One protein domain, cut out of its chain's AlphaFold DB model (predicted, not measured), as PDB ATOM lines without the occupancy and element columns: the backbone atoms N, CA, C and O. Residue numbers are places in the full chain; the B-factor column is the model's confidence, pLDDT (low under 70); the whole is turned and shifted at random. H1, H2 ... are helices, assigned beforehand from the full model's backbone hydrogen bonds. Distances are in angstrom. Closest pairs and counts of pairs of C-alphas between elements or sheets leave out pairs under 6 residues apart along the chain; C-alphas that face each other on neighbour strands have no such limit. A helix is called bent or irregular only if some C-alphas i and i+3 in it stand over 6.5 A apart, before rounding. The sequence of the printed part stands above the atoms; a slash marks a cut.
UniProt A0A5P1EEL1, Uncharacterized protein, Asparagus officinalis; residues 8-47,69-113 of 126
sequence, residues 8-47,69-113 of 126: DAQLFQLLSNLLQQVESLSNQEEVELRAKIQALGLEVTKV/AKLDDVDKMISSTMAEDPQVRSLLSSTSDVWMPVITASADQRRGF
ATOM      1  N   ASP A   8      15.913  48.485 129.479       90.62
ATOM      2  CA  ASP A   8      16.040  47.818 130.774       90.62
ATOM      3  C   ASP A   8      17.115  46.725 130.745       90.62
ATOM      4  O   ASP A   8      17.948  46.667 131.646       90.62
ATOM      5  N   ALA A   9      17.172  45.911 129.687       90.62
ATOM      6  CA  ALA A   9      18.174  44.853 129.565       90.62
ATOM      7  C   ALA A   9      19.606  45.412 129.575       90.62
ATOM      8  O   ALA A   9      20.473  44.868 130.258       90.62
ATOM      9  N   GLN A  10      19.841  46.528 128.875       91.31
ATOM     10  CA  GLN A  10      21.150  47.188 128.862       91.31
ATOM     11  C   GLN A  10      21.534  47.711 130.255       91.31
ATOM     12  O   GLN A  10      22.673  47.533 130.689       91.31
ATOM     13  N   LEU A  11      20.576  48.296 130.987       92.94
ATOM     14  CA  LEU A  11      20.792  48.759 132.358       92.94
ATOM     15  C   LEU A  11      21.127  47.609 133.307       92.94
ATOM     16  O   LEU A  11      22.115  47.689 134.035       92.94
ATOM     17  N   PHE A  12      20.347  46.529 133.294       93.06
ATOM     18  CA  PHE A  12      20.598  45.403 134.195       93.06
ATOM     19  C   PHE A  12      21.885  44.659 133.852       93.06
ATOM     20  O   PHE A  12      22.588  44.249 134.770       93.06
ATOM     21  N   GLN A  13      22.258  44.569 132.574       92.75
ATOM     22  CA  GLN A  13      23.559  44.030 132.185       92.75
ATOM     23  C   GLN A  13      24.712  44.866 132.760       92.75
ATOM     24  O   GLN A  13      25.653  44.309 133.327       92.75
ATOM     25  N   LEU A  14      24.634  46.199 132.665       93.06
ATOM     26  CA  LEU A  14      25.628  47.094 133.260       93.06
ATOM     27  C   LEU A  14      25.715  46.906 134.782       93.06
ATOM     28  O   LEU A  14      26.812  46.749 135.315       93.06
ATOM     29  N   LEU A  15      24.574  46.881 135.478       93.88
ATOM     30  CA  LEU A  15      24.522  46.707 136.933       93.88
ATOM     31  C   LEU A  15      25.084  45.349 137.375       93.88
ATOM     32  O   LEU A  15      25.832  45.289 138.349       93.88
ATOM     33  N   SER A  16      24.776  44.270 136.649       93.44
ATOM     34  CA  SER A  16      25.341  42.943 136.911       93.44
ATOM     35  C   SER A  16      26.858  42.915 136.725       93.44
ATOM     36  O   SER A  16      27.556  42.358 137.569       93.44
ATOM     37  N   ASN A  17      27.379  43.555 135.676       94.00
ATOM     38  CA  ASN A  17      28.823  43.638 135.438       94.00
ATOM     39  C   ASN A  17      29.539  44.442 136.534       94.00
ATOM     40  O   ASN A  17      30.596  44.032 137.012       94.00
ATOM     41  N   LEU A  18      28.965  45.577 136.951       92.94
ATOM     42  CA  LEU A  18      29.518  46.399 138.032       92.94
ATOM     43  C   LEU A  18      29.543  45.631 139.355       92.94
ATOM     44  O   LEU A  18      30.560  45.628 140.040       92.94
ATOM     45  N   LEU A  19      28.457  44.933 139.684       94.25
ATOM     46  CA  LEU A  19      28.387  44.088 140.871       94.25
ATOM     47  C   LEU A  19      29.464  42.994 140.854       94.25
ATOM     48  O   LEU A  19      30.193  42.852 141.831       94.25
ATOM     49  N   GLN A  20      29.610  42.264 139.745       94.75
ATOM     50  CA  GLN A  20      30.651  41.239 139.608       94.75
ATOM     51  C   GLN A  20      32.057  41.822 139.791       94.75
ATOM     52  O   GLN A  20      32.915  41.192 140.411       94.75
ATOM     53  N   GLN A  21      32.303  43.030 139.277       93.25
ATOM     54  CA  GLN A  21      33.576  43.717 139.469       93.25
ATOM     55  C   GLN A  21      33.812  44.072 140.942       93.25
ATOM     56  O   GLN A  21      34.910  43.839 141.443       93.25
ATOM     57  N   VAL A  22      32.798  44.590 141.642       92.44
ATOM     58  CA  VAL A  22      32.892  44.886 143.081       92.44
ATOM     59  C   VAL A  22      33.201  43.614 143.866       92.44
ATOM     60  O   VAL A  22      34.151  43.610 144.640       92.44
ATOM     61  N   GLU A  23      32.481  42.524 143.609       94.94
ATOM     62  CA  GLU A  23      32.675  41.239 144.294       94.94
ATOM     63  C   GLU A  23      34.051  40.625 144.015       94.94
ATOM     64  O   GLU A  23      34.681  40.053 144.904       94.94
ATOM     65  N   SER A  24      34.561  40.779 142.790       96.12
ATOM     66  CA  SER A  24      35.911  40.338 142.437       96.12
ATOM     67  C   SER A  24      37.000  41.171 143.115       96.12
ATOM     68  O   SER A  24      38.059  40.628 143.420       96.12
ATOM     69  N   LEU A  25      36.785  42.477 143.306       95.50
ATOM     70  CA  LEU A  25      37.757  43.373 143.937       95.50
ATOM     71  C   LEU A  25      37.739  43.257 145.466       95.50
ATOM     72  O   LEU A  25      38.793  43.331 146.095       95.50
ATOM     73  N   SER A  26      36.560  43.069 146.059       93.50
ATOM     74  CA  SER A  26      36.389  42.876 147.502       93.50
ATOM     75  C   SER A  26      36.671  41.437 147.940       93.50
ATOM     76  O   SER A  26      36.906  41.195 149.124       93.50
ATOM     77  N   ASN A  27      36.650  40.484 146.998       94.94
ATOM     78  CA  ASN A  27      36.673  39.043 147.251       94.94
ATOM     79  C   ASN A  27      35.562  38.609 148.230       94.94
ATOM     80  O   ASN A  27      35.728  37.669 149.012       94.94
ATOM     81  N   GLN A  28      34.438  39.327 148.199       94.56
ATOM     82  CA  GLN A  28      33.289  39.135 149.067       94.56
ATOM     83  C   GLN A  28      32.006  39.268 148.248       94.56
ATOM     84  O   GLN A  28      31.876  40.139 147.394       94.56
ATOM     85  N   GLU A  29      31.046  38.395 148.529       93.88
ATOM     86  CA  GLU A  29      29.728  38.443 147.906       93.88
ATOM     87  C   GLU A  29      28.915  39.643 148.414       93.88
ATOM     88  O   GLU A  29      28.749  39.815 149.624       93.88
ATOM     89  N   GLU A  30      28.350  40.424 147.492       94.94
ATOM     90  CA  GLU A  30      27.570  41.631 147.778       94.94
ATOM     91  C   GLU A  30      26.065  41.328 147.720       94.94
ATOM     92  O   GLU A  30      25.317  41.758 146.834       94.94
ATOM     93  N   VAL A  31      25.604  40.539 148.695       94.06
ATOM     94  CA  VAL A  31      24.218  40.040 148.768       94.06
ATOM     95  C   VAL A  31      23.196  41.183 148.807       94.06
ATOM     96  O   VAL A  31      22.149  41.105 148.159       94.06
ATOM     97  N   GLU A  32      23.493  42.268 149.527       94.94
ATOM     98  CA  GLU A  32      22.595  43.423 149.617       94.94
ATOM     99  C   GLU A  32      22.466  44.150 148.271       94.94
ATOM    100  O   GLU A  32      21.356  44.494 147.857       94.94
ATOM    101  N   LEU A  33      23.576  44.347 147.549       93.38
ATOM    102  CA  LEU A  33      23.542  44.977 146.228       93.38
ATOM    103  C   LEU A  33      22.775  44.117 145.222       93.38
ATOM    104  O   LEU A  33      21.977  44.652 144.451       93.38
ATOM    105  N   ARG A  34      22.920  42.787 145.277       93.94
ATOM    106  CA  ARG A  34      22.097  41.865 144.475       93.94
ATOM    107  C   ARG A  34      20.613  42.029 144.754       93.94
ATOM    108  O   ARG A  34      19.828  42.139 143.814       93.94
ATOM    109  N   ALA A  35      20.230  42.082 146.029       95.06
ATOM    110  CA  ALA A  35      18.840  42.279 146.419       95.06
ATOM    111  C   ALA A  35      18.297  43.630 145.920       95.06
ATOM    112  O   ALA A  35      17.192  43.685 145.382       95.06
ATOM    113  N   LYS A  36      19.089  44.708 146.018       94.81
ATOM    114  CA  LYS A  36      18.726  46.035 145.492       94.81
ATOM    115  C   LYS A  36      18.552  46.030 143.973       94.81
ATOM    116  O   LYS A  36      17.577  46.596 143.483       94.81
ATOM    117  N   ILE A  37      19.438  45.363 143.230       93.69
ATOM    118  CA  ILE A  37      19.327  45.230 141.768       93.69
ATOM    119  C   ILE A  37      18.059  44.449 141.390       93.69
ATOM    120  O   ILE A  37      17.325  44.873 140.499       93.69
ATOM    121  N   GLN A  38      17.745  43.355 142.093       91.94
ATOM    122  CA  GLN A  38      16.506  42.600 141.857       91.94
ATOM    123  C   GLN A  38      15.252  43.429 142.164       91.94
ATOM    124  O   GLN A  38      14.316  43.451 141.364       91.94
ATOM    125  N   ALA A  39      15.240  44.150 143.289       94.25
ATOM    126  CA  ALA A  39      14.134  45.030 143.661       94.25
ATOM    127  C   ALA A  39      13.924  46.148 142.627       94.25
ATOM    128  O   ALA A  39      12.787  46.427 142.246       94.25
ATOM    129  N   LEU A  40      15.012  46.729 142.112       92.50
ATOM    130  CA  LEU A  40      14.962  47.708 141.028       92.50
ATOM    131  C   LEU A  40      14.364  47.105 139.750       92.50
ATOM    132  O   LEU A  40      13.545  47.750 139.101       92.50
ATOM    133  N   GLY A  41      14.708  45.854 139.427       91.12
ATOM    134  CA  GLY A  41      14.101  45.090 138.331       91.12
ATOM    135  C   GLY A  41      12.582  45.004 138.422       91.12
ATOM    136  O   GLY A  41      11.885  45.205 137.429       91.12
ATOM    137  N   LEU A  42      12.050  44.781 139.621       90.81
ATOM    138  CA  LEU A  42      10.605  44.795 139.841       90.81
ATOM    139  C   LEU A  42      10.035  46.212 139.710       90.81
ATOM    140  O   LEU A  42       9.003  46.395 139.066       90.81
ATOM    141  N   GLU A  43      10.713  47.214 140.271       90.94
ATOM    142  CA  GLU A  43      10.266  48.611 140.264       90.94
ATOM    143  C   GLU A  43      10.130  49.177 138.845       90.94
ATOM    144  O   GLU A  43       9.136  49.833 138.540       90.94
ATOM    145  N   VAL A  44      11.075  48.890 137.944       91.00
ATOM    146  CA  VAL A  44      11.043  49.459 136.586       91.00
ATOM    147  C   VAL A  44       9.859  48.965 135.752       91.00
ATOM    148  O   VAL A  44       9.400  49.694 134.872       91.00
ATOM    149  N   THR A  45       9.335  47.771 136.050       87.75
ATOM    150  CA  THR A  45       8.180  47.193 135.341       87.75
ATOM    151  C   THR A  45       6.837  47.670 135.885       87.75
ATOM    152  O   THR A  45       5.800  47.447 135.257       87.75
ATOM    153  N   LYS A  46       6.825  48.337 137.045       89.25
ATOM    154  CA  LYS A  46       5.584  48.846 137.621       89.25
ATOM    155  C   LYS A  46       5.009  49.938 136.734       89.25
ATOM    156  O   LYS A  46       5.683  50.887 136.331       89.25
ATOM    157  N   VAL A  47       3.716  49.809 136.477       84.81
ATOM    158  CA  VAL A  47       2.918  50.804 135.772       84.81
ATOM    159  C   VAL A  47       1.791  51.216 136.712       84.81
ATOM    160  O   VAL A  47       1.078  50.331 137.192       84.81
ATOM    161  N   ALA A  69       6.825  68.058 145.731       94.75
ATOM    162  CA  ALA A  69       7.644  67.897 146.935       94.75
ATOM    163  C   ALA A  69       8.559  66.660 146.864       94.75
ATOM    164  O   ALA A  69       9.726  66.713 147.244       94.75
ATOM    165  N   LYS A  70       8.055  65.542 146.322       91.38
ATOM    166  CA  LYS A  70       8.873  64.337 146.109       91.38
ATOM    167  C   LYS A  70       9.989  64.557 145.089       91.38
ATOM    168  O   LYS A  70      11.059  63.976 145.247       91.38
ATOM    169  N   LEU A  71       9.742  65.340 144.036       91.50
ATOM    170  CA  LEU A  71      10.772  65.683 143.054       91.50
ATOM    171  C   LEU A  71      11.862  66.558 143.680       91.50
ATOM    172  O   LEU A  71      13.036  66.283 143.446       91.50
ATOM    173  N   ASP A  72      11.491  67.523 144.524       93.12
ATOM    174  CA  ASP A  72      12.451  68.362 145.253       93.12
ATOM    175  C   ASP A  72      13.338  67.526 146.195       93.12
ATOM    176  O   ASP A  72      14.557  67.707 146.245       93.12
ATOM    177  N   ASP A  73      12.752  66.555 146.906       93.06
ATOM    178  CA  ASP A  73      13.503  65.635 147.768       93.06
ATOM    179  C   ASP A  73      14.490  64.771 146.964       93.06
ATOM    180  O   ASP A  73      15.636  64.572 147.379       93.06
ATOM    181  N   VAL A  74      14.066  64.264 145.800       89.25
ATOM    182  CA  VAL A  74      14.928  63.485 144.899       89.25
ATOM    183  C   VAL A  74      16.065  64.340 144.342       89.25
ATOM    184  O   VAL A  74      17.211  63.890 144.364       89.25
ATOM    185  N   ASP A  75      15.784  65.566 143.901       88.19
ATOM    186  CA  ASP A  75      16.800  66.495 143.398       88.19
ATOM    187  C   ASP A  75      17.849  66.816 144.467       88.19
ATOM    188  O   ASP A  75      19.055  66.771 144.206       88.19
ATOM    189  N   LYS A  76      17.404  67.028 145.710       91.75
ATOM    190  CA  LYS A  76      18.296  67.238 146.850       91.75
ATOM    191  C   LYS A  76      19.174  66.019 147.121       91.75
ATOM    192  O   LYS A  76      20.377  66.183 147.305       91.75
ATOM    193  N   MET A  77      18.606  64.810 147.136       87.19
ATOM    194  CA  MET A  77      19.384  63.580 147.339       87.19
ATOM    195  C   MET A  77      20.445  63.399 146.252       87.19
ATOM    196  O   MET A  77      21.607  63.156 146.571       87.19
ATOM    197  N   ILE A  78      20.071  63.578 144.980       82.25
ATOM    198  CA  ILE A  78      21.002  63.471 143.852       82.25
ATOM    199  C   ILE A  78      22.096  64.531 143.975       82.25
ATOM    200  O   ILE A  78      23.278  64.199 143.908       82.25
ATOM    201  N   SER A  79      21.723  65.789 144.203       86.31
ATOM    202  CA  SER A  79      22.670  66.894 144.345       86.31
ATOM    203  C   SER A  79      23.650  66.669 145.497       86.31
ATOM    204  O   SER A  79      24.847  66.893 145.321       86.31
ATOM    205  N   SER A  80      23.180  66.173 146.647       85.25
ATOM    206  CA  SER A  80      24.034  65.810 147.783       85.25
ATOM    207  C   SER A  80      25.006  64.687 147.425       85.25
ATOM    208  O   SER A  80      26.213  64.871 147.564       85.25
ATOM    209  N   THR A  81      24.524  63.568 146.876       82.75
ATOM    210  CA  THR A  81      25.390  62.446 146.482       82.75
ATOM    211  C   THR A  81      26.411  62.849 145.410       82.75
ATOM    212  O   THR A  81      27.578  62.472 145.488       82.75
ATOM    213  N   MET A  82      26.011  63.657 144.423       78.88
ATOM    214  CA  MET A  82      26.908  64.141 143.366       78.88
ATOM    215  C   MET A  82      27.925  65.178 143.854       78.88
ATOM    216  O   MET A  82      28.966  65.349 143.213       78.88
ATOM    217  N   ALA A  83      27.620  65.901 144.934       81.75
ATOM    218  CA  ALA A  83      28.543  66.836 145.569       81.75
ATOM    219  C   ALA A  83      29.553  66.119 146.479       81.75
ATOM    220  O   ALA A  83      30.705  66.542 146.554       81.75
ATOM    221  N   GLU A  84      29.127  65.049 147.149       85.06
ATOM    222  CA  GLU A  84      29.955  64.265 148.068       85.06
ATOM    223  C   GLU A  84      30.979  63.389 147.338       85.06
ATOM    224  O   GLU A  84      32.113  63.275 147.803       85.06
ATOM    225  N   ASP A  85      30.622  62.822 146.181       87.19
ATOM    226  CA  ASP A  85      31.514  61.948 145.417       87.19
ATOM    227  C   ASP A  85      31.577  62.320 143.915       87.19
ATOM    228  O   ASP A  85      30.699  61.962 143.114       87.19
ATOM    229  N   PRO A  86      32.656  63.006 143.481       86.44
ATOM    230  CA  PRO A  86      32.885  63.335 142.075       86.44
ATOM    231  C   PRO A  86      32.988  62.112 141.150       86.44
ATOM    232  O   PRO A  86      32.661  62.218 139.964       86.44
ATOM    233  N   GLN A  87      33.439  60.956 141.656       87.38
ATOM    234  CA  GLN A  87      33.529  59.725 140.871       87.38
ATOM    235  C   GLN A  87      32.138  59.152 140.607       87.38
ATOM    236  O   GLN A  87      31.854  58.767 139.472       87.38
ATOM    237  N   VAL A  88      31.241  59.184 141.599       85.50
ATOM    238  CA  VAL A  88      29.826  58.815 141.414       85.50
ATOM    239  C   VAL A  88      29.172  59.712 140.369       85.50
ATOM    240  O   VAL A  88      28.512  59.218 139.453       85.50
ATOM    241  N   ARG A  89      29.421  61.026 140.426       85.69
ATOM    242  CA  ARG A  89      28.948  61.969 139.403       85.69
ATOM    243  C   ARG A  89      29.450  61.613 138.003       85.69
ATOM    244  O   ARG A  89      28.663  61.615 137.055       85.69
ATOM    245  N   SER A  90      30.744  61.329 137.863       90.25
ATOM    246  CA  SER A  90      31.330  60.945 136.575       90.25
ATOM    247  C   SER A  90      30.714  59.652 136.048       90.25
ATOM    248  O   SER A  90      30.371  59.582 134.869       90.25
ATOM    249  N   LEU A  91      30.537  58.649 136.913       88.44
ATOM    250  CA  LEU A  91      29.936  57.371 136.551       88.44
ATOM    251  C   LEU A  91      28.502  57.572 136.054       88.44
ATOM    252  O   LEU A  91      28.222  57.230 134.907       88.44
ATOM    253  N   LEU A  92      27.642  58.224 136.846       86.69
ATOM    254  CA  LEU A  92      26.247  58.500 136.481       86.69
ATOM    255  C   LEU A  92      26.137  59.275 135.166       86.69
ATOM    256  O   LEU A  92      25.311  58.933 134.320       86.69
ATOM    257  N   SER A  93      26.991  60.283 134.965       89.12
ATOM    258  CA  SER A  93      27.027  61.038 133.713       89.12
ATOM    259  C   SER A  93      27.442  60.158 132.531       89.12
ATOM    260  O   SER A  93      26.813  60.228 131.475       89.12
ATOM    261  N   SER A  94      28.477  59.329 132.696       92.50
ATOM    262  CA  SER A  94      29.012  58.469 131.629       92.50
ATOM    263  C   SER A  94      28.077  57.323 131.240       92.50
ATOM    264  O   SER A  94      28.120  56.857 130.109       92.50
ATOM    265  N   THR A  95      27.209  56.890 132.157       92.94
ATOM    266  CA  THR A  95      26.240  55.811 131.929       92.94
ATOM    267  C   THR A  95      24.835  56.330 131.614       92.94
ATOM    268  O   THR A  95      23.886  55.545 131.599       92.94
ATOM    269  N   SER A  96      24.672  57.642 131.400       93.00
ATOM    270  CA  SER A  96      23.365  58.289 131.188       93.00
ATOM    271  C   SER A  96      22.583  57.730 130.009       93.00
ATOM    272  O   SER A  96      21.376  57.538 130.137       93.00
ATOM    273  N   ASP A  97      23.267  57.333 128.939       94.38
ATOM    274  CA  ASP A  97      22.655  56.695 127.770       94.38
ATOM    275  C   ASP A  97      21.928  55.379 128.100       94.38
ATOM    276  O   ASP A  97      21.051  54.951 127.353       94.38
ATOM    277  N   VAL A  98      22.263  54.746 129.229       92.75
ATOM    278  CA  VAL A  98      21.706  53.453 129.640       92.75
ATOM    279  C   VAL A  98      20.579  53.614 130.664       92.75
ATOM    280  O   VAL A  98      19.541  52.966 130.538       92.75
ATOM    281  N   TRP A  99      20.742  54.472 131.679       90.88
ATOM    282  CA  TRP A  99      19.724  54.614 132.732       90.88
ATOM    283  C   TRP A  99      18.627  55.631 132.400       90.88
ATOM    284  O   TRP A  99      17.477  55.406 132.788       90.88
ATOM    285  N   MET A 100      18.925  56.706 131.656       92.19
ATOM    286  CA  MET A 100      17.920  57.724 131.305       92.19
ATOM    287  C   MET A 100      16.719  57.127 130.560       92.19
ATOM    288  O   MET A 100      15.592  57.353 131.005       92.19
ATOM    289  N   PRO A 101      16.900  56.300 129.506       92.69
ATOM    290  CA  PRO A 101      15.768  55.737 128.770       92.69
ATOM    291  C   PRO A 101      14.841  54.863 129.622       92.69
ATOM    292  O   PRO A 101      13.656  54.764 129.319       92.69
ATOM    293  N   VAL A 102      15.359  54.235 130.683       92.00
ATOM    294  CA  VAL A 102      14.571  53.394 131.596       92.00
ATOM    295  C   VAL A 102      13.725  54.252 132.533       92.00
ATOM    296  O   VAL A 102      12.545  53.962 132.738       92.00
ATOM    297  N   ILE A 103      14.291  55.327 133.091       87.50
ATOM    298  CA  ILE A 103      13.557  56.181 134.031       87.50
ATOM    299  C   ILE A 103      12.528  57.072 133.327       87.50
ATOM    300  O   ILE A 103      11.439  57.274 133.864       87.50
ATOM    301  N   THR A 104      12.815  57.529 132.104       89.75
ATOM    302  CA  THR A 104      11.900  58.358 131.305       89.75
ATOM    303  C   THR A 104      10.938  57.532 130.451       89.75
ATOM    304  O   THR A 104      10.178  58.098 129.667       89.75
ATOM    305  N   ALA A 105      10.970  56.201 130.564       91.12
ATOM    306  CA  ALA A 105      10.086  55.320 129.816       91.12
ATOM    307  C   ALA A 105       8.614  55.581 130.154       91.12
ATOM    308  O   ALA A 105       8.227  55.647 131.328       91.12
ATOM    309  N   SER A 106       7.784  55.659 129.113       89.44
ATOM    310  CA  SER A 106       6.332  55.722 129.242       89.44
ATOM    311  C   SER A 106       5.764  54.431 129.841       89.44
ATOM    312  O   SER A 106       6.411  53.381 129.857       89.44
ATOM    313  N   ALA A 107       4.511  54.488 130.297       87.94
ATOM    314  CA  ALA A 107       3.786  53.317 130.786       87.94
ATOM    315  C   ALA A 107       3.784  52.160 129.770       87.94
ATOM    316  O   ALA A 107       3.994  51.011 130.151       87.94
ATOM    317  N   ASP A 108       3.585  52.455 128.484       87.12
ATOM    318  CA  ASP A 108       3.569  51.442 127.424       87.12
ATOM    319  C   ASP A 108       4.955  50.843 127.174       87.12
ATOM    320  O   ASP A 108       5.076  49.634 126.992       87.12
ATOM    321  N   GLN A 109       6.011  51.660 127.244       88.50
ATOM    322  CA  GLN A 109       7.390  51.178 127.144       88.50
ATOM    323  C   GLN A 109       7.748  50.260 128.322       88.50
ATOM    324  O   GLN A 109       8.322  49.192 128.114       88.50
ATOM    325  N   ARG A 110       7.336  50.625 129.545       89.56
ATOM    326  CA  ARG A 110       7.581  49.845 130.772       89.56
ATOM    327  C   ARG A 110       6.905  48.477 130.769       89.56
ATOM    328  O   ARG A 110       7.467  47.530 131.304       89.56
ATOM    329  N   ARG A 111       5.748  48.327 130.111       86.69
ATOM    330  CA  ARG A 111       5.104  47.008 129.919       86.69
ATOM    331  C   ARG A 111       5.972  46.033 129.119       86.69
ATOM    332  O   ARG A 111       5.777  44.827 129.227       86.69
ATOM    333  N   GLY A 112       6.889  46.547 128.297       84.12
ATOM    334  CA  GLY A 112       7.826  45.749 127.508       84.12
ATOM    335  C   GLY A 112       9.096  45.331 128.257       84.12
ATOM    336  O   GLY A 112       9.848  44.502 127.724       84.12
ATOM    337  N   PHE A 113       9.331  45.882 129.454       89.19
ATOM    338  CA  PHE A 113      10.483  45.556 130.294       89.19
ATOM    339  C   PHE A 113      10.311  44.159 130.890       89.19
ATOM    340  O   PHE A 113       9.229  43.781 131.342       89.19
TER     341      PHE A 113
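Overview. This is residues 8 to 47 and 69 to 113 of the 126 residues of an uncharacterized protein of Asparagus officinalis (UniProt A0A5P1EEL1). A long helical hairpin, H1 and H2 side by side, forms one side of an open, bracket-like shape; H3 is on the other side, apart from both, and the short helices H4 and H5 step back from it to the beginning of H1. The small H6 lies near the end of H2, and residues 69 to 77 of H3 stick out free. The printed part has 85 residues with six named helices, H1 to H6 in that order, and no named strand: its class is all helix. It is only just loose, close to compact, with a radius of gyration of the C-alphas of 14.3 A and spans of 40 by 31 by 22 A.

Arrangement. H1, residues 8 to 26, and H2, residues 31 to 45, form a helical hairpin: they touch, closest at the C-alphas of Leu 15 and Ile 37, 7.2 A apart, and run opposite ways at a shallow tilt of 6 degrees. H3, residues 69 to 84, is apart from H1 and H2. It touches H4, residues 86 to 94, only at the corner by their link, with residues 81 to 83 alone; the closest C-alphas, of Met 82 and Arg 89, are 5.0 A apart, and the tilt is steep, 63 degrees. H4 and H5, residues 96 to 103, meet only through their link. H5 touches residues 8 to 11 of H1 alone, at a steep tilt of 61 degrees; the closest C-alphas, of Leu 11 and Val 98, are 5.5 A apart. H6, residues 107 to 110, is close to H2 but not clearly touching; their closest C-alphas, of Thr 45 and Arg 110, are 5.3 A apart. Every O i to N i+4 pair is within hydrogen-bond range in H1, H3 and H4, against 10 of 11 in H2 and 2 of 4 in H5; H6 is too short for such a pair.

Along the chain. H1 begins at C-alpha 8, (16.040, 47.818, 130.774), and is 26.8 A long. H2 measures 22.1 A and H3 22.6 A, with C-alpha 69 at (7.644, 67.897, 146.935). H4 measures 12.2 A and H5 10.4 A. H5 is neither bent nor irregular, but only just: C-alphas 98 and 101 are 6.4 A apart. H6, 5.1 A long, ends at C-alpha 110, (7.581, 49.845, 130.772).

Size, cuts and confidence. The two C-alphas farthest apart, of Asn 27 and Ala 69, are 40.9 A apart. Residues 48 to 68 are not printed, and C-alphas 47 and 69 are 21.0 A apart across this cut. The links that are printed whole are tight. The mean pLDDT of the printed part is 90.7, and no printed residue is under 70.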